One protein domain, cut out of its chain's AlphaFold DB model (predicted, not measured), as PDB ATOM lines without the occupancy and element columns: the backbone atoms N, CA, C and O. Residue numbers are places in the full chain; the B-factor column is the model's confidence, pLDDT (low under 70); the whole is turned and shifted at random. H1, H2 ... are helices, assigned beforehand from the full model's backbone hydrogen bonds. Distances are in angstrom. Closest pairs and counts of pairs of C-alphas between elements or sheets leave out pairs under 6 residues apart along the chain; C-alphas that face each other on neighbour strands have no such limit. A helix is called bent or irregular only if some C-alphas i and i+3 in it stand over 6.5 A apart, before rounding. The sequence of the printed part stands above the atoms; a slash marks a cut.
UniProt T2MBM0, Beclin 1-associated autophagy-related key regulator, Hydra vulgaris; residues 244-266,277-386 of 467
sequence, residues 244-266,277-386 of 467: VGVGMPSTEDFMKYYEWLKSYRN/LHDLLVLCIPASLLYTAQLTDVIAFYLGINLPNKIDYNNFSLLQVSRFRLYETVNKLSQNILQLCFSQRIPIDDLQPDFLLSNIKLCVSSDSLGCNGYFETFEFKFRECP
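This is residues 244 to 266 and 277 to 386 of the 467 residues of the protein "Beclin 1-associated autophagy-related key regulator" of Hydra vulgaris (UniProt T2MBM0). Two long helices, H2 and H4, cross at a modest angle as the core of an elongated body, with short H5 packed on both and short H3 on both near residues 286 to 293 and 325 to 329. H1 meets H4's first turns and extends the length, while the unnamed tail, residues 365 to 386, loops round the opposite end and returns along H4. The printed part has 133 residues, with H1 to H5 in chain order and no named strand: all helix. It is compact, radius of gyration of the C-alphas 15.2 A, spanning 51 by 31 by 25 A.

H2, residues 277 to 303, is 38.2 A long, with a kink of 27 degrees near residue 284; it is only just irregular, C-alphas 282 and 285 being 6.6 A apart. H4, residues 323 to 343, measures 30.6 A. H1, residues 254 to 266, measures 18.7 A from C-alpha 254 at (66.534, -46.972, 74.435). H3 is residues 313 to 316, 5.8 A; H5 is residues 356 to 364, 12.6 A, ending at C-alpha 364 (68.856, -25.428, 84.304).

H4 is the hub, touching four helices. Residues 289 to 300 of H2 touch it, closest C-alphas Ala 293 and Leu 333 at 6.5 A, the same way at 38 degrees, only just a steep tilt. H5 touches H4, closest C-alphas Cys 341 and Cys 363 at 5.5 A, at a shallow tilt of 16 degrees. H1 and H3 are apart. H1, H2 and H4 form a bundle, helices grouped lengthwise. Every O i to N i+4 pair is within hydrogen-bond range in H1, H4 and H5, and 20 of 23 in H2; H3 is too short for one.

The C-alphas of Asn 266 and Gly 373 are farthest apart, 51.3 A. Residues 267 to 276 are not printed; the gap is 18.1 A. The link H4 to H5 is long. Mean pLDDT of the printed part is 79.1; residues under 70 include 256 to 266 and 376 to 386.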
ATOM      1  N   VAL A 244      69.107 -38.621  90.469       84.38
ATOM      2  CA  VAL A 244      68.944 -39.337  91.755       84.38
ATOM      3  C   VAL A 244      69.879 -40.562  91.849       84.38
ATOM      4  O   VAL A 244      69.514 -41.635  92.317       84.38
ATOM      5  N   GLY A 245      71.110 -40.427  91.340       72.56
ATOM      6  CA  GLY A 245      72.110 -41.506  91.325       72.56
ATOM      7  C   GLY A 245      71.839 -42.640  90.327       72.56
ATOM      8  O   GLY A 245      72.637 -43.575  90.251       72.56
ATOM      9  N   VAL A 246      70.760 -42.555  89.542       77.38
ATOM     10  CA  VAL A 246      70.412 -43.512  88.490       77.38
ATOM     11  C   VAL A 246      70.887 -42.974  87.143       77.38
ATOM     12  O   VAL A 246      70.533 -41.861  86.750       77.38
ATOM     13  N   GLY A 247      71.742 -43.735  86.461       68.12
ATOM     14  CA  GLY A 247      72.348 -43.337  85.191       68.12
ATOM     15  C   GLY A 247      71.530 -43.748  83.975       68.12
ATOM     16  O   GLY A 247      70.956 -44.837  83.948       68.12
ATOM     17  N   MET A 248      71.515 -42.871  82.973       68.25
ATOM     18  CA  MET A 248      71.092 -43.199  81.614       68.25
ATOM     19  C   MET A 248      72.330 -43.612  80.805       68.25
ATOM     20  O   MET A 248      73.373 -42.969  80.963       68.25
ATOM     21  N   PRO A 249      72.246 -44.649  79.951       64.62
ATOM     22  CA  PRO A 249      73.363 -45.033  79.098       64.62
ATOM     23  C   PRO A 249      73.797 -43.862  78.220       64.62
ATOM     24  O   PRO A 249      72.955 -43.174  77.654       64.62
ATOM     25  N   SER A 250      75.103 -43.682  78.048       56.38
ATOM     26  CA  SER A 250      75.705 -42.668  77.164       56.38
ATOM     27  C   SER A 250      75.290 -42.785  75.687       56.38
ATOM     28  O   SER A 250      75.409 -41.833  74.921       56.38
ATOM     29  N   THR A 251      74.840 -43.973  75.279       58.66
ATOM     30  CA  THR A 251      74.254 -44.271  73.969       58.66
ATOM     31  C   THR A 251      72.751 -44.431  74.181       58.66
ATOM     32  O   THR A 251      72.275 -45.537  74.425       58.66
ATOM     33  N   GLU A 252      71.996 -43.334  74.140       61.00
ATOM     34  CA  GLU A 252      70.546 -43.275  74.426       61.00
ATOM     35  C   GLU A 252      69.664 -43.947  73.348       61.00
ATOM     36  O   GLU A 252      68.519 -43.575  73.107       61.00
ATOM     37  N   ASP A 253      70.153 -45.015  72.717       67.31
ATOM     38  CA  ASP A 253      69.321 -45.944  71.960       67.31
ATOM     39  C   ASP A 253      68.525 -46.819  72.948       67.31
ATOM     40  O   ASP A 253      68.827 -47.998  73.163       67.31
ATOM     41  N   PHE A 254      67.459 -46.260  73.531       69.31
ATOM     42  CA  PHE A 254      66.534 -46.972  74.435       69.31
ATOM     43  C   PHE A 254      65.995 -48.274  73.829       69.31
ATOM     44  O   PHE A 254      65.661 -49.222  74.541       69.31
ATOM     45  N   MET A 255      65.969 -48.351  72.497       71.25
ATOM     46  CA  MET A 255      65.528 -49.524  71.751       71.25
ATOM     47  C   MET A 255      66.507 -50.697  71.848       71.25
ATOM     48  O   MET A 255      66.060 -51.834  71.969       71.25
ATOM     49  N   LYS A 256      67.822 -50.441  71.867       68.56
ATOM     50  CA  LYS A 256      68.835 -51.493  72.083       68.56
ATOM     51  C   LYS A 256      68.729 -52.065  73.491       68.56
ATOM     52  O   LYS A 256      68.892 -53.263  73.700       68.56
ATOM     53  N   TYR A 257      68.404 -51.209  74.452       67.00
ATOM     54  CA  TYR A 257      68.141 -51.640  75.813       67.00
ATOM     55  C   TYR A 257      66.846 -52.455  75.935       67.00
ATOM     56  O   TYR A 257      66.842 -53.483  76.604       67.00
ATOM     57  N   TYR A 258      65.767 -52.051  75.256       69.81
ATOM     58  CA  TYR A 258      64.533 -52.839  75.203       69.81
ATOM     59  C   TYR A 258      64.775 -54.233  74.594       69.81
ATOM     60  O   TYR A 258      64.301 -55.232  75.130       69.81
ATOM     61  N   GLU A 259      65.553 -54.319  73.510       68.62
ATOM     62  CA  GLU A 259      65.953 -55.595  72.895       68.62
ATOM     63  C   GLU A 259      66.751 -56.478  73.851       68.62
ATOM     64  O   GLU A 259      66.443 -57.662  73.994       68.62
ATOM     65  N   TRP A 260      67.734 -55.894  74.536       69.69
ATOM     66  CA  TRP A 260      68.518 -56.577  75.559       69.69
ATOM     67  C   TRP A 260      67.653 -57.051  76.737       69.69
ATOM     68  O   TRP A 260      67.813 -58.164  77.228       69.69
ATOM     69  N   LEU A 261      66.684 -56.246  77.173       68.12
ATOM     70  CA  LEU A 261      65.765 -56.621  78.246       68.12
ATOM     71  C   LEU A 261      64.843 -57.777  77.830       68.12
ATOM     72  O   LEU A 261      64.561 -58.671  78.630       68.12
ATOM     73  N   LYS A 262      64.376 -57.773  76.576       66.81
ATOM     74  CA  LYS A 262      63.552 -58.849  76.016       66.81
ATOM     75  C   LYS A 262      64.348 -60.150  75.893       66.81
ATOM     76  O   LYS A 262      63.830 -61.202  76.261       66.81
ATOM     77  N   SER A 263      65.602 -60.096  75.435       67.69
ATOM     78  CA  SER A 263      66.467 -61.282  75.388       67.69
ATOM     79  C   SER A 263      66.797 -61.804  76.789       67.69
ATOM     80  O   SER A 263      66.717 -63.009  77.007       67.69
ATOM     81  N   TYR A 264      67.035 -60.909  77.753       65.06
ATOM     82  CA  TYR A 264      67.263 -61.251  79.159       65.06
ATOM     83  C   TYR A 264      66.068 -61.971  79.814       65.06
ATOM     84  O   TYR A 264      66.254 -62.863  80.638       65.06
ATOM     85  N   ARG A 265      64.825 -61.631  79.440       63.31
ATOM     86  CA  ARG A 265      63.618 -62.334  79.928       63.31
ATOM     87  C   ARG A 265      63.439 -63.729  79.339       63.31
ATOM     88  O   ARG A 265      62.863 -64.590  79.998       63.31
ATOM     89  N   ASN A 266      63.898 -63.928  78.109       62.38
ATOM     90  CA  ASN A 266      63.727 -65.177  77.371       62.38
ATOM     91  C   ASN A 266      64.857 -66.187  77.645       62.38
ATOM     92  O   ASN A 266      64.792 -67.321  77.169       62.38
ATOM     93  N   LEU A 277      74.110 -57.364  89.757       48.69
ATOM     94  CA  LEU A 277      74.411 -56.183  88.950       48.69
ATOM     95  C   LEU A 277      73.513 -56.051  87.708       48.69
ATOM     96  O   LEU A 277      73.211 -54.928  87.310       48.69
ATOM     97  N   HIS A 278      73.064 -57.163  87.112       52.00
ATOM     98  CA  HIS A 278      72.223 -57.116  85.909       52.00
ATOM     99  C   HIS A 278      70.771 -56.743  86.235       52.00
ATOM    100  O   HIS A 278      70.198 -55.914  85.533       52.00
ATOM    101  N   ASP A 279      70.210 -57.255  87.336       54.50
ATOM    102  CA  ASP A 279      68.859 -56.890  87.798       54.50
ATOM    103  C   ASP A 279      68.759 -55.405  88.206       54.50
ATOM    104  O   ASP A 279      67.718 -54.774  88.021       54.50
ATOM    105  N   LEU A 280      69.847 -54.811  88.717       57.91
ATOM    106  CA  LEU A 280      69.893 -53.382  89.045       57.91
ATOM    107  C   LEU A 280      69.847 -52.507  87.786       57.91
ATOM    108  O   LEU A 280      69.082 -51.546  87.745       57.91
ATOM    109  N   LEU A 281      70.603 -52.856  86.739       61.75
ATOM    110  CA  LEU A 281      70.619 -52.099  85.482       61.75
ATOM    111  C   LEU A 281      69.244 -52.106  84.786       61.75
ATOM    112  O   LEU A 281      68.831 -51.085  84.240       61.75
ATOM    113  N   VAL A 282      68.524 -53.234  84.883       64.81
ATOM    114  CA  VAL A 282      67.163 -53.439  84.350       64.81
ATOM    115  C   VAL A 282      66.135 -52.456  84.938       64.81
ATOM    116  O   VAL A 282      65.171 -52.060  84.273       64.81
ATOM    117  N   LEU A 283      66.329 -52.047  86.191       69.31
ATOM    118  CA  LEU A 283      65.433 -51.123  86.890       69.31
ATOM    119  C   LEU A 283      65.889 -49.663  86.779       69.31
ATOM    120  O   LEU A 283      65.064 -48.759  86.904       69.31
ATOM    121  N   CYS A 284      67.174 -49.423  86.507       76.50
ATOM    122  CA  CYS A 284      67.744 -48.083  86.427       76.50
ATOM    123  C   CYS A 284      67.152 -47.252  85.281       76.50
ATOM    124  O   CYS A 284      66.671 -46.153  85.521       76.50
ATOM    125  N   ILE A 285      67.127 -47.765  84.052       77.94
ATOM    126  CA  ILE A 285      66.681 -46.980  82.885       77.94
ATOM    127  C   ILE A 285      65.210 -46.536  82.953       77.94
ATOM    128  O   ILE A 285      64.922 -45.363  82.709       77.94
ATOM    129  N   PRO A 286      64.239 -47.404  83.291       80.94
ATOM    130  CA  PRO A 286      62.867 -46.932  83.460       80.94
ATOM    131  C   PRO A 286      62.712 -45.971  84.638       80.94
ATOM    132  O   PRO A 286      61.948 -45.013  84.539       80.94
ATOM    133  N   ALA A 287      63.460 -46.177  85.727       83.56
ATOM    134  CA  ALA A 287      63.462 -45.242  86.846       83.56
ATOM    135  C   ALA A 287      64.033 -43.872  86.442       83.56
ATOM    136  O   ALA A 287      63.452 -42.847  86.790       83.56
ATOM    137  N   SER A 288      65.117 -43.827  85.661       84.94
ATOM    138  CA  SER A 288      65.687 -42.567  85.180       84.94
ATOM    139  C   SER A 288      64.763 -41.857  84.197       84.94
ATOM    140  O   SER A 288      64.606 -40.643  84.314       84.94
ATOM    141  N   LEU A 289      64.093 -42.572  83.287       87.12
ATOM    142  CA  LEU A 289      63.084 -41.986  82.393       87.12
ATOM    143  C   LEU A 289      61.896 -41.406  83.171       87.12
ATOM    144  O   LEU A 289      61.484 -40.274  82.914       87.12
ATOM    145  N   LEU A 290      61.401 -42.135  84.174       89.31
ATOM    146  CA  LEU A 290      60.327 -41.671  85.049       89.31
ATOM    147  C   LEU A 290      60.723 -40.402  85.815       89.31
ATOM    148  O   LEU A 290      59.988 -39.415  85.789       89.31
ATOM    149  N   TYR A 291      61.891 -40.397  86.462       91.38
ATOM    150  CA  TYR A 291      62.378 -39.215  87.178       91.38
ATOM    151  C   TYR A 291      62.626 -38.035  86.240       91.38
ATOM    152  O   TYR A 291      62.378 -36.893  86.618       91.38
ATOM    153  N   THR A 292      63.063 -38.293  85.006       91.69
ATOM    154  CA  THR A 292      63.241 -37.262  83.976       91.69
ATOM    155  C   THR A 292      61.900 -36.636  83.589       91.69
ATOM    156  O   THR A 292      61.795 -35.410  83.525       91.69
ATOM    157  N   ALA A 293      60.858 -37.449  83.385       93.00
ATOM    158  CA  ALA A 293      59.511 -36.963  83.094       93.00
ATOM    159  C   ALA A 293      58.946 -36.127  84.252       93.00
ATOM    160  O   ALA A 293      58.520 -34.993  84.042       93.00
ATOM    161  N   GLN A 294      59.049 -36.631  85.484       93.50
ATOM    162  CA  GLN A 294      58.607 -35.911  86.681       93.50
ATOM    163  C   GLN A 294      59.349 -34.584  86.869       93.50
ATOM    164  O   GLN A 294      58.730 -33.556  87.136       93.50
ATOM    165  N   LEU A 295      60.674 -34.581  86.701       93.94
ATOM    166  CA  LEU A 295      61.475 -33.363  86.783       93.94
ATOM    167  C   LEU A 295      61.044 -32.345  85.719       93.94
ATOM    168  O   LEU A 295      60.898 -31.164  86.032       93.94
ATOM    169  N   THR A 296      60.807 -32.796  84.486       94.56
ATOM    170  CA  THR A 296      60.363 -31.939  83.375       94.56
ATOM    171  C   THR A 296      59.037 -31.253  83.703       94.56
ATOM    172  O   THR A 296      58.933 -30.034  83.550       94.56
ATOM    173  N   ASP A 297      58.062 -31.994  84.231       94.19
ATOM    174  CA  ASP A 297      56.752 -31.450  84.606       94.19
ATOM    175  C   ASP A 297      56.849 -30.437  85.755       94.19
ATOM    176  O   ASP A 297      56.234 -29.368  85.712       94.19
ATOM    177  N   VAL A 298      57.664 -30.722  86.776       94.44
ATOM    178  CA  VAL A 298      57.842 -29.807  87.914       94.44
ATOM    179  C   VAL A 298      58.594 -28.537  87.497       94.44
ATOM    180  O   VAL A 298      58.232 -27.438  87.930       94.44
ATOM    181  N   ILE A 299      59.609 -28.642  86.634       93.94
ATOM    182  CA  ILE A 299      60.291 -27.459  86.086       93.94
ATOM    183  C   ILE A 299      59.307 -26.636  85.241       93.94
ATOM    184  O   ILE A 299      59.232 -25.417  85.418       93.94
ATOM    185  N   ALA A 300      58.513 -27.279  84.381       93.50
ATOM    186  CA  ALA A 300      57.493 -26.607  83.580       93.50
ATOM    187  C   ALA A 300      56.459 -25.881  84.455       93.50
ATOM    188  O   ALA A 300      56.115 -24.734  84.164       93.50
ATOM    189  N   PHE A 301      56.044 -26.481  85.577       93.00
ATOM    190  CA  PHE A 301      55.169 -25.843  86.563       93.00
ATOM    191  C   PHE A 301      55.781 -24.561  87.146       93.00
ATOM    192  O   PHE A 301      55.127 -23.517  87.159       93.00
ATOM    193  N   TYR A 302      57.042 -24.596  87.592       92.25
ATOM    194  CA  TYR A 302      57.696 -23.404  88.145       92.25
ATOM    195  C   TYR A 302      57.887 -22.301  87.100       92.25
ATOM    196  O   TYR A 302      57.721 -21.116  87.406       92.25
ATOM    197  N   LEU A 303      58.214 -22.675  85.865       91.19
ATOM    198  CA  LEU A 303      58.368 -21.736  84.756       91.19
ATOM    199  C   LEU A 303      57.015 -21.237  84.212       91.19
ATOM    200  O   LEU A 303      56.946 -20.153  83.631       91.19
ATOM    201  N   GLY A 304      55.919 -21.951  84.480       89.31
ATOM    202  CA  GLY A 304      54.582 -21.635  83.981       89.31
ATOM    203  C   GLY A 304      54.451 -21.885  82.479       89.31
ATOM    204  O   GLY A 304      53.892 -21.047  81.772       89.31
ATOM    205  N   ILE A 305      55.023 -22.988  81.995       89.81
ATOM    206  CA  ILE A 305      55.013 -23.384  80.583       89.81
ATOM    207  C   ILE A 305      54.048 -24.545  80.401       89.81
ATOM    208  O   ILE A 305      54.073 -25.507  81.168       89.81
ATOM    209  N   ASN A 306      53.244 -24.476  79.345       89.19
ATOM    210  CA  ASN A 306      52.411 -25.592  78.925       89.19
ATOM    211  C   ASN A 306      53.231 -26.512  78.017       89.19
ATOM    212  O   ASN A 306      53.716 -26.084  76.967       89.19
ATOM    213  N   LEU A 307      53.400 -27.761  78.440       89.94
ATOM    214  CA  LEU A 307      54.058 -28.793  77.646       89.94
ATOM    215  C   LEU A 307      53.088 -29.356  76.590       89.94
ATOM    216  O   LEU A 307      51.890 -29.446  76.870       89.94
ATOM    217  N   PRO A 308      53.576 -29.734  75.395       88.75
ATOM    218  CA  PRO A 308      52.728 -30.202  74.300       88.75
ATOM    219  C   PRO A 308      52.099 -31.571  74.578       88.75
ATOM    220  O   PRO A 308      50.953 -31.799  74.205       88.75
ATOM    221  N   ASN A 309      52.815 -32.470  75.262       90.44
ATOM    222  CA  ASN A 309      52.353 -33.834  75.501       90.44
ATOM    223  C   ASN A 309      52.110 -34.103  76.982       90.44
ATOM    224  O   ASN A 309      52.920 -33.743  77.837       90.44
ATOM    225  N   LYS A 310      51.039 -34.839  77.284       89.75
ATOM    226  CA  LYS A 310      50.835 -35.443  78.605       89.75
ATOM    227  C   LYS A 310      51.456 -36.833  78.621       89.75
ATOM    228  O   LYS A 310      51.187 -37.642  77.736       89.75
ATOM    229  N   ILE A 311      52.283 -37.100  79.623       89.62
ATOM    230  CA  ILE A 311      52.994 -38.369  79.766       89.62
ATOM    231  C   ILE A 311      52.347 -39.150  80.904       89.62
ATOM    232  O   ILE A 311      52.319 -38.681  82.038       89.62
ATOM    233  N   ASP A 312      51.836 -40.345  80.609       88.69
ATOM    234  CA  ASP A 312      51.443 -41.285  81.655       88.69
ATOM    235  C   ASP A 312      52.693 -41.981  82.199       88.69
ATOM    236  O   ASP A 312      53.389 -42.706  81.485       88.69
ATOM    237  N   TYR A 313      52.981 -41.766  83.479       88.12
ATOM    238  CA  TYR A 313      54.133 -42.346  84.159       88.12
ATOM    239  C   TYR A 313      54.111 -43.880  84.191       88.12
ATOM    240  O   TYR A 313      55.177 -44.500  84.250       88.12
ATOM    241  N   ASN A 314      52.934 -44.507  84.085       85.31
ATOM    242  CA  ASN A 314      52.821 -45.964  84.014       85.31
ATOM    243  C   ASN A 314      53.465 -46.535  82.741       85.31
ATOM    244  O   ASN A 314      53.938 -47.673  82.753       85.31
ATOM    245  N   ASN A 315      53.580 -45.736  81.674       82.19
ATOM    246  CA  ASN A 315      54.210 -46.149  80.418       82.19
ATOM    247  C   ASN A 315      55.732 -46.362  80.538       82.19
ATOM    248  O   ASN A 315      56.339 -46.929  79.632       82.19
ATOM    249  N   PHE A 316      56.367 -45.950  81.642       80.44
ATOM    250  CA  PHE A 316      57.773 -46.272  81.912       80.44
ATOM    251  C   PHE A 316      57.949 -47.610  82.640       80.44
ATOM    252  O   PHE A 316      59.075 -48.073  82.821       80.44
ATOM    253  N   SER A 317      56.862 -48.279  83.037       71.62
ATOM    254  CA  SER A 317      56.934 -49.611  83.636       71.62
ATOM    255  C   SER A 317      57.237 -50.672  82.563       71.62
ATOM    256  O   SER A 317      56.364 -51.238  81.914       71.62
ATOM    257  N   LEU A 318      58.519 -50.994  82.370       64.56
ATOM    258  CA  LEU A 318      58.966 -51.941  81.328       64.56
ATOM    259  C   LEU A 318      58.420 -53.368  81.479       64.56
ATOM    260  O   LEU A 318      58.635 -54.218  80.617       64.56
ATOM    261  N   LEU A 319      57.752 -53.682  82.588       59.62
ATOM    262  CA  LEU A 319      57.101 -54.974  82.803       59.62
ATOM    263  C   LEU A 319      55.827 -55.143  81.964       59.62
ATOM    264  O   LEU A 319      55.472 -56.285  81.697       59.62
ATOM    265  N   GLN A 320      55.194 -54.053  81.517       59.22
ATOM    266  CA  GLN A 320      53.844 -54.080  80.933       59.22
ATOM    267  C   GLN A 320      53.710 -53.318  79.603       59.22
ATOM    268  O   GLN A 320      52.614 -53.235  79.059       59.22
ATOM    269  N   VAL A 321      54.791 -52.736  79.074       67.38
ATOM    270  CA  VAL A 321      54.712 -51.774  77.963       67.38
ATOM    271  C   VAL A 321      55.378 -52.328  76.708       67.38
ATOM    272  O   VAL A 321      56.517 -52.788  76.760       67.38
ATOM    273  N   SER A 322      54.666 -52.249  75.579       75.06
ATOM    274  CA  SER A 322      55.173 -52.655  74.269       75.06
ATOM    275  C   SER A 322      56.294 -51.740  73.774       75.06
ATOM    276  O   SER A 322      56.381 -50.556  74.122       75.06
ATOM    277  N   ARG A 323      57.127 -52.277  72.881       75.56
ATOM    278  CA  ARG A 323      58.237 -51.556  72.243       75.56
ATOM    279  C   ARG A 323      57.801 -50.230  71.612       75.56
ATOM    280  O   ARG A 323      58.473 -49.212  71.767       75.56
ATOM    281  N   PHE A 324      56.678 -50.266  70.899       79.25
ATOM    282  CA  PHE A 324      56.106 -49.119  70.200       79.25
ATOM    283  C   PHE A 324      55.660 -48.025  71.183       79.25
ATOM    284  O   PHE A 324      56.038 -46.865  71.031       79.25
ATOM    285  N   ARG A 325      54.929 -48.399  72.241       81.31
ATOM    286  CA  ARG A 325      54.399 -47.458  73.241       81.31
ATOM    287  C   ARG A 325      55.507 -46.803  74.067       81.31
ATOM    288  O   ARG A 325      55.417 -45.615  74.380       81.31
ATOM    289  N   LEU A 326      56.575 -47.541  74.380       80.62
ATOM    290  CA  LEU A 326      57.758 -46.973  75.030       80.62
ATOM    291  C   LEU A 326      58.433 -45.928  74.132       80.62
ATOM    292  O   LEU A 326      58.717 -44.825  74.591       80.62
ATOM    293  N   TYR A 327      58.648 -46.255  72.856       83.06
ATOM    294  CA  TYR A 327      59.262 -45.347  71.886       83.06
ATOM    295  C   TYR A 327      58.459 -44.050  71.717       83.06
ATOM    296  O   TYR A 327      59.011 -42.954  71.793       83.06
ATOM    297  N   GLU A 328      57.139 -44.163  71.562       84.50
ATOM    298  CA  GLU A 328      56.250 -43.008  71.457       84.50
ATOM    299  C   GLU A 328      56.288 -42.141  72.728       84.50
ATOM    300  O   GLU A 328      56.385 -40.917  72.651       84.50
ATOM    301  N   THR A 329      56.273 -42.770  73.907       87.69
ATOM    302  CA  THR A 329      56.329 -42.064  75.196       87.69
ATOM    303  C   THR A 329      57.657 -41.322  75.376       87.69
ATOM    304  O   THR A 329      57.665 -40.174  75.821       87.69
ATOM    305  N   VAL A 330      58.781 -41.935  74.992       87.19
ATOM    306  CA  VAL A 330      60.105 -41.297  75.036       87.19
ATOM    307  C   VAL A 330      60.191 -40.127  74.050       87.19
ATOM    308  O   VAL A 330      60.704 -39.071  74.409       87.19
ATOM    309  N   ASN A 331      59.617 -40.250  72.851       86.81
ATOM    310  CA  ASN A 331      59.545 -39.137  71.900       86.81
ATOM    311  C   ASN A 331      58.687 -37.978  72.424       86.81
ATOM    312  O   ASN A 331      59.095 -36.821  72.325       86.81
ATOM    313  N   LYS A 332      57.535 -38.274  73.041       89.62
ATOM    314  CA  LYS A 332      56.696 -37.268  73.716       89.62
ATOM    315  C   LYS A 332      57.462 -36.558  74.838       89.62
ATOM    316  O   LYS A 332      57.350 -35.339  74.981       89.62
ATOM    317  N   LEU A 333      58.281 -37.295  75.594       91.25
ATOM    318  CA  LEU A 333      59.167 -36.736  76.619       91.25
ATOM    319  C   LEU A 333      60.258 -35.838  76.024       91.25
ATOM    320  O   LEU A 333      60.445 -34.721  76.503       91.25
ATOM    321  N   SER A 334      60.929 -36.282  74.961       89.69
ATOM    322  CA  SER A 334      61.922 -35.474  74.242       89.69
ATOM    323  C   SER A 334      61.314 -34.160  73.740       89.69
ATOM    324  O   SER A 334      61.871 -33.089  73.977       89.69
ATOM    325  N   GLN A 335      60.105 -34.204  73.169       89.19
ATOM    326  CA  GLN A 335      59.357 -33.014  72.746       89.19
ATOM    327  C   GLN A 335      59.087 -32.039  73.894       89.19
ATOM    328  O   GLN A 335      59.318 -30.837  73.754       89.19
ATOM    329  N   ASN A 336      58.636 -32.547  75.042       92.44
ATOM    330  CA  ASN A 336      58.401 -31.719  76.222       92.44
ATOM    331  C   ASN A 336      59.691 -31.034  76.699       92.44
ATOM    332  O   ASN A 336      59.683 -29.841  76.999       92.44
ATOM    333  N   ILE A 337      60.808 -31.765  76.727       92.94
ATOM    334  CA  ILE A 337      62.112 -31.239  77.154       92.94
ATOM    335  C   ILE A 337      62.640 -30.195  76.168       92.94
ATOM    336  O   ILE A 337      63.132 -29.152  76.594       92.94
ATOM    337  N   LEU A 338      62.523 -30.426  74.862       90.62
ATOM    338  CA  LEU A 338      62.948 -29.455  73.854       90.62
ATOM    339  C   LEU A 338      62.111 -28.173  73.931       90.62
ATOM    340  O   LEU A 338      62.671 -27.081  73.954       90.62
ATOM    341  N   GLN A 339      60.789 -28.291  74.089       89.12
ATOM    342  CA  GLN A 339      59.908 -27.137  74.293       89.12
ATOM    343  C   GLN A 339      60.285 -26.341  75.548       89.12
ATOM    344  O   GLN A 339      60.326 -25.106  75.532       89.12
ATOM    345  N   LEU A 340      60.601 -27.047  76.636       91.50
ATOM    346  CA  LEU A 340      61.116 -26.444  77.859       91.50
ATOM    347  C   LEU A 340      62.412 -25.670  77.578       91.50
ATOM    348  O   LEU A 340      62.536 -24.517  77.978       91.50
ATOM    349  N   CYS A 341      63.351 -26.257  76.841       91.31
ATOM    350  CA  CYS A 341      64.613 -25.619  76.476       91.31
ATOM    351  C   CYS A 341      64.420 -24.367  75.601       91.31
ATOM    352  O   CYS A 341      65.033 -23.330  75.869       91.31
ATOM    353  N   PHE A 342      63.519 -24.409  74.613       89.44
ATOM    354  CA  PHE A 342      63.216 -23.251  73.760       89.44
ATOM    355  C   PHE A 342      62.581 -22.104  74.531       89.44
ATOM    356  O   PHE A 342      62.958 -20.945  74.340       89.44
ATOM    357  N   SER A 343      61.686 -22.410  75.472       89.62
ATOM    358  CA  SER A 343      61.108 -21.386  76.347       89.62
ATOM    359  C   SER A 343      62.178 -20.634  77.154       89.62
ATOM    360  O   SER A 343      62.026 -19.448  77.445       89.62
ATOM    361  N   GLN A 344      63.284 -21.316  77.476       90.81
ATOM    362  CA  GLN A 344      64.430 -20.764  78.192       90.81
ATOM    363  C   GLN A 344      65.522 -20.250  77.244       90.81
ATOM    364  O   GLN A 344      66.610 -19.926  77.702       90.81
ATOM    365  N   ARG A 345      65.233 -20.092  75.943       88.62
ATOM    366  CA  ARG A 345      66.116 -19.489  74.925       88.62
ATOM    367  C   ARG A 345      67.463 -20.194  74.745       88.62
ATOM    368  O   ARG A 345      68.464 -19.538  74.464       88.62
ATOM    369  N   ILE A 346      67.489 -21.513  74.905       89.31
ATOM    370  CA  ILE A 346      68.671 -22.313  74.568       89.31
ATOM    371  C   ILE A 346      68.772 -22.411  73.039       89.31
ATOM    372  O   ILE A 346      67.749 -22.668  72.393       89.31
ATOM    373  N   PRO A 347      69.958 -22.189  72.442       85.00
ATOM    374  CA  PRO A 347      70.139 -22.331  71.003       85.00
ATOM    375  C   PRO A 347      69.934 -23.784  70.561       85.00
ATOM    376  O   PRO A 347      70.279 -24.728  71.268       85.00
ATOM    377  N   ILE A 348      69.382 -23.953  69.360       84.56
ATOM    378  CA  ILE A 348      69.067 -25.267  68.784       84.56
ATOM    379  C   ILE A 348      70.335 -26.107  68.588       84.56
ATOM    380  O   ILE A 348      70.293 -27.316  68.785       84.56
ATOM    381  N   ASP A 349      71.453 -25.463  68.248       85.62
ATOM    382  CA  ASP A 349      72.728 -26.127  67.952       85.62
ATOM    383  C   ASP A 349      73.293 -26.909  69.153       85.62
ATOM    384  O   ASP A 349      74.017 -27.886  68.965       85.62
ATOM    385  N   ASP A 350      72.924 -26.512  70.376       86.00
ATOM    386  CA  ASP A 350      73.357 -27.160  71.619       86.00
ATOM    387  C   ASP A 350      72.400 -28.282  72.067       86.00
ATOM    388  O   ASP A 350      72.709 -29.025  73.002       86.00
ATOM    389  N   LEU A 351      71.228 -28.402  71.432       85.25
ATOM    390  CA  LEU A 351      70.187 -29.353  71.811       85.25
ATOM    391  C   LEU A 351      70.226 -30.592  70.925       85.25
ATOM    392  O   LEU A 351      70.240 -30.519  69.698       85.25
ATOM    393  N   GLN A 352      70.151 -31.756  71.562       82.56
ATOM    394  CA  GLN A 352      70.091 -33.034  70.859       82.56
ATOM    395  C   GLN A 352      68.857 -33.817  71.322       82.56
ATOM    396  O   GLN A 352      68.772 -34.113  72.512       82.56
ATOM    397  N   PRO A 353      67.900 -34.180  70.442       80.69
ATOM    398  CA  PRO A 353      66.670 -34.888  70.836       80.69
ATOM    399  C   PRO A 353      66.920 -36.205  71.589       80.69
ATOM    400  O   PRO A 353      66.139 -36.553  72.475       80.69
ATOM    401  N   ASP A 354      68.039 -36.856  71.251       78.06
ATOM    402  CA  ASP A 354      68.687 -37.995  71.916       78.06
ATOM    403  C   ASP A 354      68.804 -37.840  73.446       78.06
ATOM    404  O   ASP A 354      68.432 -38.705  74.239       78.06
ATOM    405  N   PHE A 355      69.294 -36.658  73.836       82.69
ATOM    406  CA  PHE A 355      69.999 -36.403  75.089       82.69
ATOM    407  C   PHE A 355      69.153 -35.693  76.131       82.69
ATOM    408  O   PHE A 355      69.397 -34.545  76.508       82.69
ATOM    409  N   LEU A 356      68.159 -36.419  76.648       87.88
ATOM    410  CA  LEU A 356      67.129 -35.906  77.557       87.88
ATOM    411  C   LEU A 356      67.719 -35.220  78.802       87.88
ATOM    412  O   LEU A 356      67.435 -34.052  79.073       87.88
ATOM    413  N   LEU A 357      68.572 -35.925  79.555       87.69
ATOM    414  CA  LEU A 357      69.161 -35.390  80.792       87.69
ATOM    415  C   LEU A 357      70.221 -34.315  80.523       87.69
ATOM    416  O   LEU A 357      70.398 -33.411  81.346       87.69
ATOM    417  N   SER A 358      70.918 -34.395  79.386       87.25
ATOM    418  CA  SER A 358      71.861 -33.354  78.968       87.25
ATOM    419  C   SER A 358      71.121 -32.048  78.680       87.25
ATOM    420  O   SER A 358      71.461 -31.015  79.255       87.25
ATOM    421  N   ASN A 359      70.033 -32.111  77.907       90.25
ATOM    422  CA  ASN A 359      69.197 -30.958  77.574       90.25
ATOM    423  C   ASN A 359      68.582 -30.311  78.825       90.25
ATOM    424  O   ASN A 359      68.635 -29.091  78.977       90.25
ATOM    425  N   ILE A 360      68.062 -31.103  79.772       91.06
ATOM    426  CA  ILE A 360      67.553 -30.561  81.046       91.06
ATOM    427  C   ILE A 360      68.676 -29.874  81.830       91.06
ATOM    428  O   ILE A 360      68.481 -28.778  82.361       91.06
ATOM    429  N   LYS A 361      69.865 -30.482  81.897       89.69
ATOM    430  CA  LYS A 361      71.009 -29.880  82.587       89.69
ATOM    431  C   LYS A 361      71.429 -28.561  81.932       89.69
ATOM    432  O   LYS A 361      71.698 -27.601  82.656       89.69
ATOM    433  N   LEU A 362      71.463 -28.501  80.600       89.31
ATOM    434  CA  LEU A 362      71.723 -27.275  79.840       89.31
ATOM    435  C   LEU A 362      70.673 -26.203  80.154       89.31
ATOM    436  O   LEU A 362      71.030 -25.066  80.449       89.31
ATOM    437  N   CYS A 363      69.394 -26.581  80.205       90.81
ATOM    438  CA  CYS A 363      68.288 -25.682  80.535       90.81
ATOM    439  C   CYS A 363      68.427 -25.054  81.915       90.81
ATOM    440  O   CYS A 363      68.365 -23.833  82.066       90.81
ATOM    441  N   VAL A 364      68.704 -25.875  82.917       90.94
ATOM    442  CA  VAL A 364      68.856 -25.428  84.304       90.94
ATOM    443  C   VAL A 364      70.119 -24.591  84.496       90.94
ATOM    444  O   VAL A 364      70.142 -23.689  85.332       90.94
ATOM    445  N   SER A 365      71.174 -24.888  83.739       88.88
ATOM    446  CA  SER A 365      72.454 -24.178  83.836       88.88
ATOM    447  C   SER A 365      72.491 -22.897  82.995       88.88
ATOM    448  O   SER A 365      73.509 -22.211  83.000       88.88
ATOM    449  N   SER A 366      71.417 -22.575  82.268       87.81
ATOM    450  CA  SER A 366      71.352 -21.402  81.396       87.81
ATOM    451  C   SER A 366      71.166 -20.095  82.178       87.81
ATOM    452  O   SER A 366      70.394 -20.012  83.135       87.81
ATOM    453  N   ASP A 367      71.811 -19.022  81.714       85.19
ATOM    454  CA  ASP A 367      71.644 -17.668  82.274       85.19
ATOM    455  C   ASP A 367      70.228 -17.095  82.037       85.19
ATOM    456  O   ASP A 367      69.751 -16.163  82.704       85.19
ATOM    457  N   SER A 368      69.532 -17.657  81.053       84.88
ATOM    458  CA  SER A 368      68.168 -17.326  80.663       84.88
ATOM    459  C   SER A 368      67.099 -18.083  81.458       84.88
ATOM    460  O   SER A 368      65.917 -17.800  81.260       84.88
ATOM    461  N   LEU A 369      67.469 -18.951  82.408       88.00
ATOM    462  CA  LEU A 369      66.508 -19.673  83.241       88.00
ATOM    463  C   LEU A 369      65.538 -18.720  83.964       88.00
ATOM    464  O   LEU A 369      65.924 -17.686  84.513       88.00
ATOM    465  N   GLY A 370      64.255 -19.073  83.981       84.69
ATOM    466  CA  GLY A 370      63.189 -18.304  84.618       84.69
ATOM    467  C   GLY A 370      62.641 -17.158  83.765       84.69
ATOM    468  O   GLY A 370      61.777 -16.423  84.253       84.69
ATOM    469  N   CYS A 371      63.117 -16.987  82.526       80.44
ATOM    470  CA  CYS A 371      62.546 -16.011  81.601       80.44
ATOM    471  C   CYS A 371      61.139 -16.442  81.170       80.44
ATOM    472  O   CYS A 371      60.935 -17.578  80.753       80.44
ATOM    473  N   ASN A 372      60.192 -15.500  81.216       75.44
ATOM    474  CA  ASN A 372      58.898 -15.627  80.554       75.44
ATOM    475  C   ASN A 372      58.799 -14.591  79.446       75.44
ATOM    476  O   ASN A 372      59.107 -13.418  79.644       75.44
ATOM    477  N   GLY A 373      58.362 -15.034  78.279       71.25
ATOM    478  CA  GLY A 373      58.160 -14.186  77.121       71.25
ATOM    479  C   GLY A 373      57.814 -15.026  75.908       71.25
ATOM    480  O   GLY A 373      57.789 -16.252  75.979       71.25
ATOM    481  N   TYR A 374      57.555 -14.351  74.795       73.00
ATOM    482  CA  TYR A 374      57.399 -15.025  73.515       73.00
ATOM    483  C   TYR A 374      58.687 -15.780  73.158       73.00
ATOM    484  O   TYR A 374      59.790 -15.250  73.343       73.00
ATOM    485  N   PHE A 375      58.531 -17.003  72.666       76.56
ATOM    486  CA  PHE A 375      59.608 -17.826  72.139       76.56
ATOM    487  C   PHE A 375      59.120 -18.534  70.878       76.56
ATOM    488  O   PHE A 375      57.931 -18.824  70.736       76.56
ATOM    489  N   GLU A 376      60.042 -18.768  69.955       68.75
ATOM    490  CA  GLU A 376      59.752 -19.474  68.715       68.75
ATOM    491  C   GLU A 376      59.789 -20.979  68.984       68.75
ATOM    492  O   GLU A 376      60.747 -21.503  69.555       68.75
ATOM    493  N   THR A 377      58.718 -21.668  68.603       63.41
ATOM    494  CA  THR A 377      58.651 -23.129  68.615       63.41
ATOM    495  C   THR A 377      59.110 -23.642  67.262       63.41
ATOM    496  O   THR A 377      58.544 -23.257  66.237       63.41
ATOM    497  N   PHE A 378      60.107 -24.520  67.244       61.81
ATOM    498  CA  PHE A 378      60.563 -25.155  66.015       61.81
ATOM    499  C   PHE A 378      59.887 -26.512  65.845       61.81
ATOM    500  O   PHE A 378      59.861 -27.326  66.768       61.81
ATOM    501  N   GLU A 379      59.349 -26.759  64.653       57.59
ATOM    502  CA  GLU A 379      58.798 -28.057  64.281       57.59
ATOM    503  C   GLU A 379      59.956 -29.026  64.020       57.59
ATOM    504  O   GLU A 379      60.598 -29.018  62.968       57.59
ATOM    505  N   PHE A 380      60.279 -29.834  65.026       60.84
ATOM    506  CA  PHE A 380      61.274 -30.887  64.885       60.84
ATOM    507  C   PHE A 380      60.677 -32.071  64.124       60.84
ATOM    508  O   PHE A 380      59.646 -32.622  64.509       60.84
ATOM    509  N   LYS A 381      61.366 -32.514  63.067       55.03
ATOM    510  CA  LYS A 381      61.101 -33.817  62.450       55.03
ATOM    511  C   LYS A 381      61.702 -34.895  63.342       55.03
ATOM    512  O   LYS A 381      62.911 -35.113  63.328       55.03
ATOM    513  N   PHE A 382      60.859 -35.521  64.151       59.84
ATOM    514  CA  PHE A 382      61.280 -36.619  65.013       59.84
ATOM    515  C   PHE A 382      61.501 -37.897  64.209       59.84
ATOM    516  O   PHE A 382      60.953 -38.080  63.122       59.84
ATOM    517  N   ARG A 383      62.334 -38.777  64.766       60.44
ATOM    518  CA  ARG A 383      62.674 -40.077  64.195       60.44
ATOM    519  C   ARG A 383      61.384 -40.869  63.969       60.44
ATOM    520  O   ARG A 383      60.680 -41.198  64.929       60.44
ATOM    521  N   GLU A 384      61.075 -41.159  62.707       61.69
ATOM    522  CA  GLU A 384      59.973 -42.051  62.346       61.69
ATOM    523  C   GLU A 384      60.138 -43.361  63.113       61.69
ATOM    524  O   GLU A 384      61.256 -43.867  63.245       61.69
ATOM    525  N   CYS A 385      59.043 -43.861  63.689       60.50
ATOM    526  CA  CYS A 385      59.070 -45.116  64.422       60.50
ATOM    527  C   CYS A 385      59.564 -46.211  63.469       60.50
ATOM    528  O   CYS A 385      58.880 -46.490  62.487       60.50
ATOM    529  N   PRO A 386      60.724 -46.844  63.718       65.00
ATOM    530  CA  PRO A 386      61.255 -47.854  62.807       65.00
ATOM    531  C   PRO A 386      60.513 -49.200  62.918       65.00
ATOM    532  O   PRO A 386      61.008 -50.212  62.431       65.00
TER     533      PRO A 386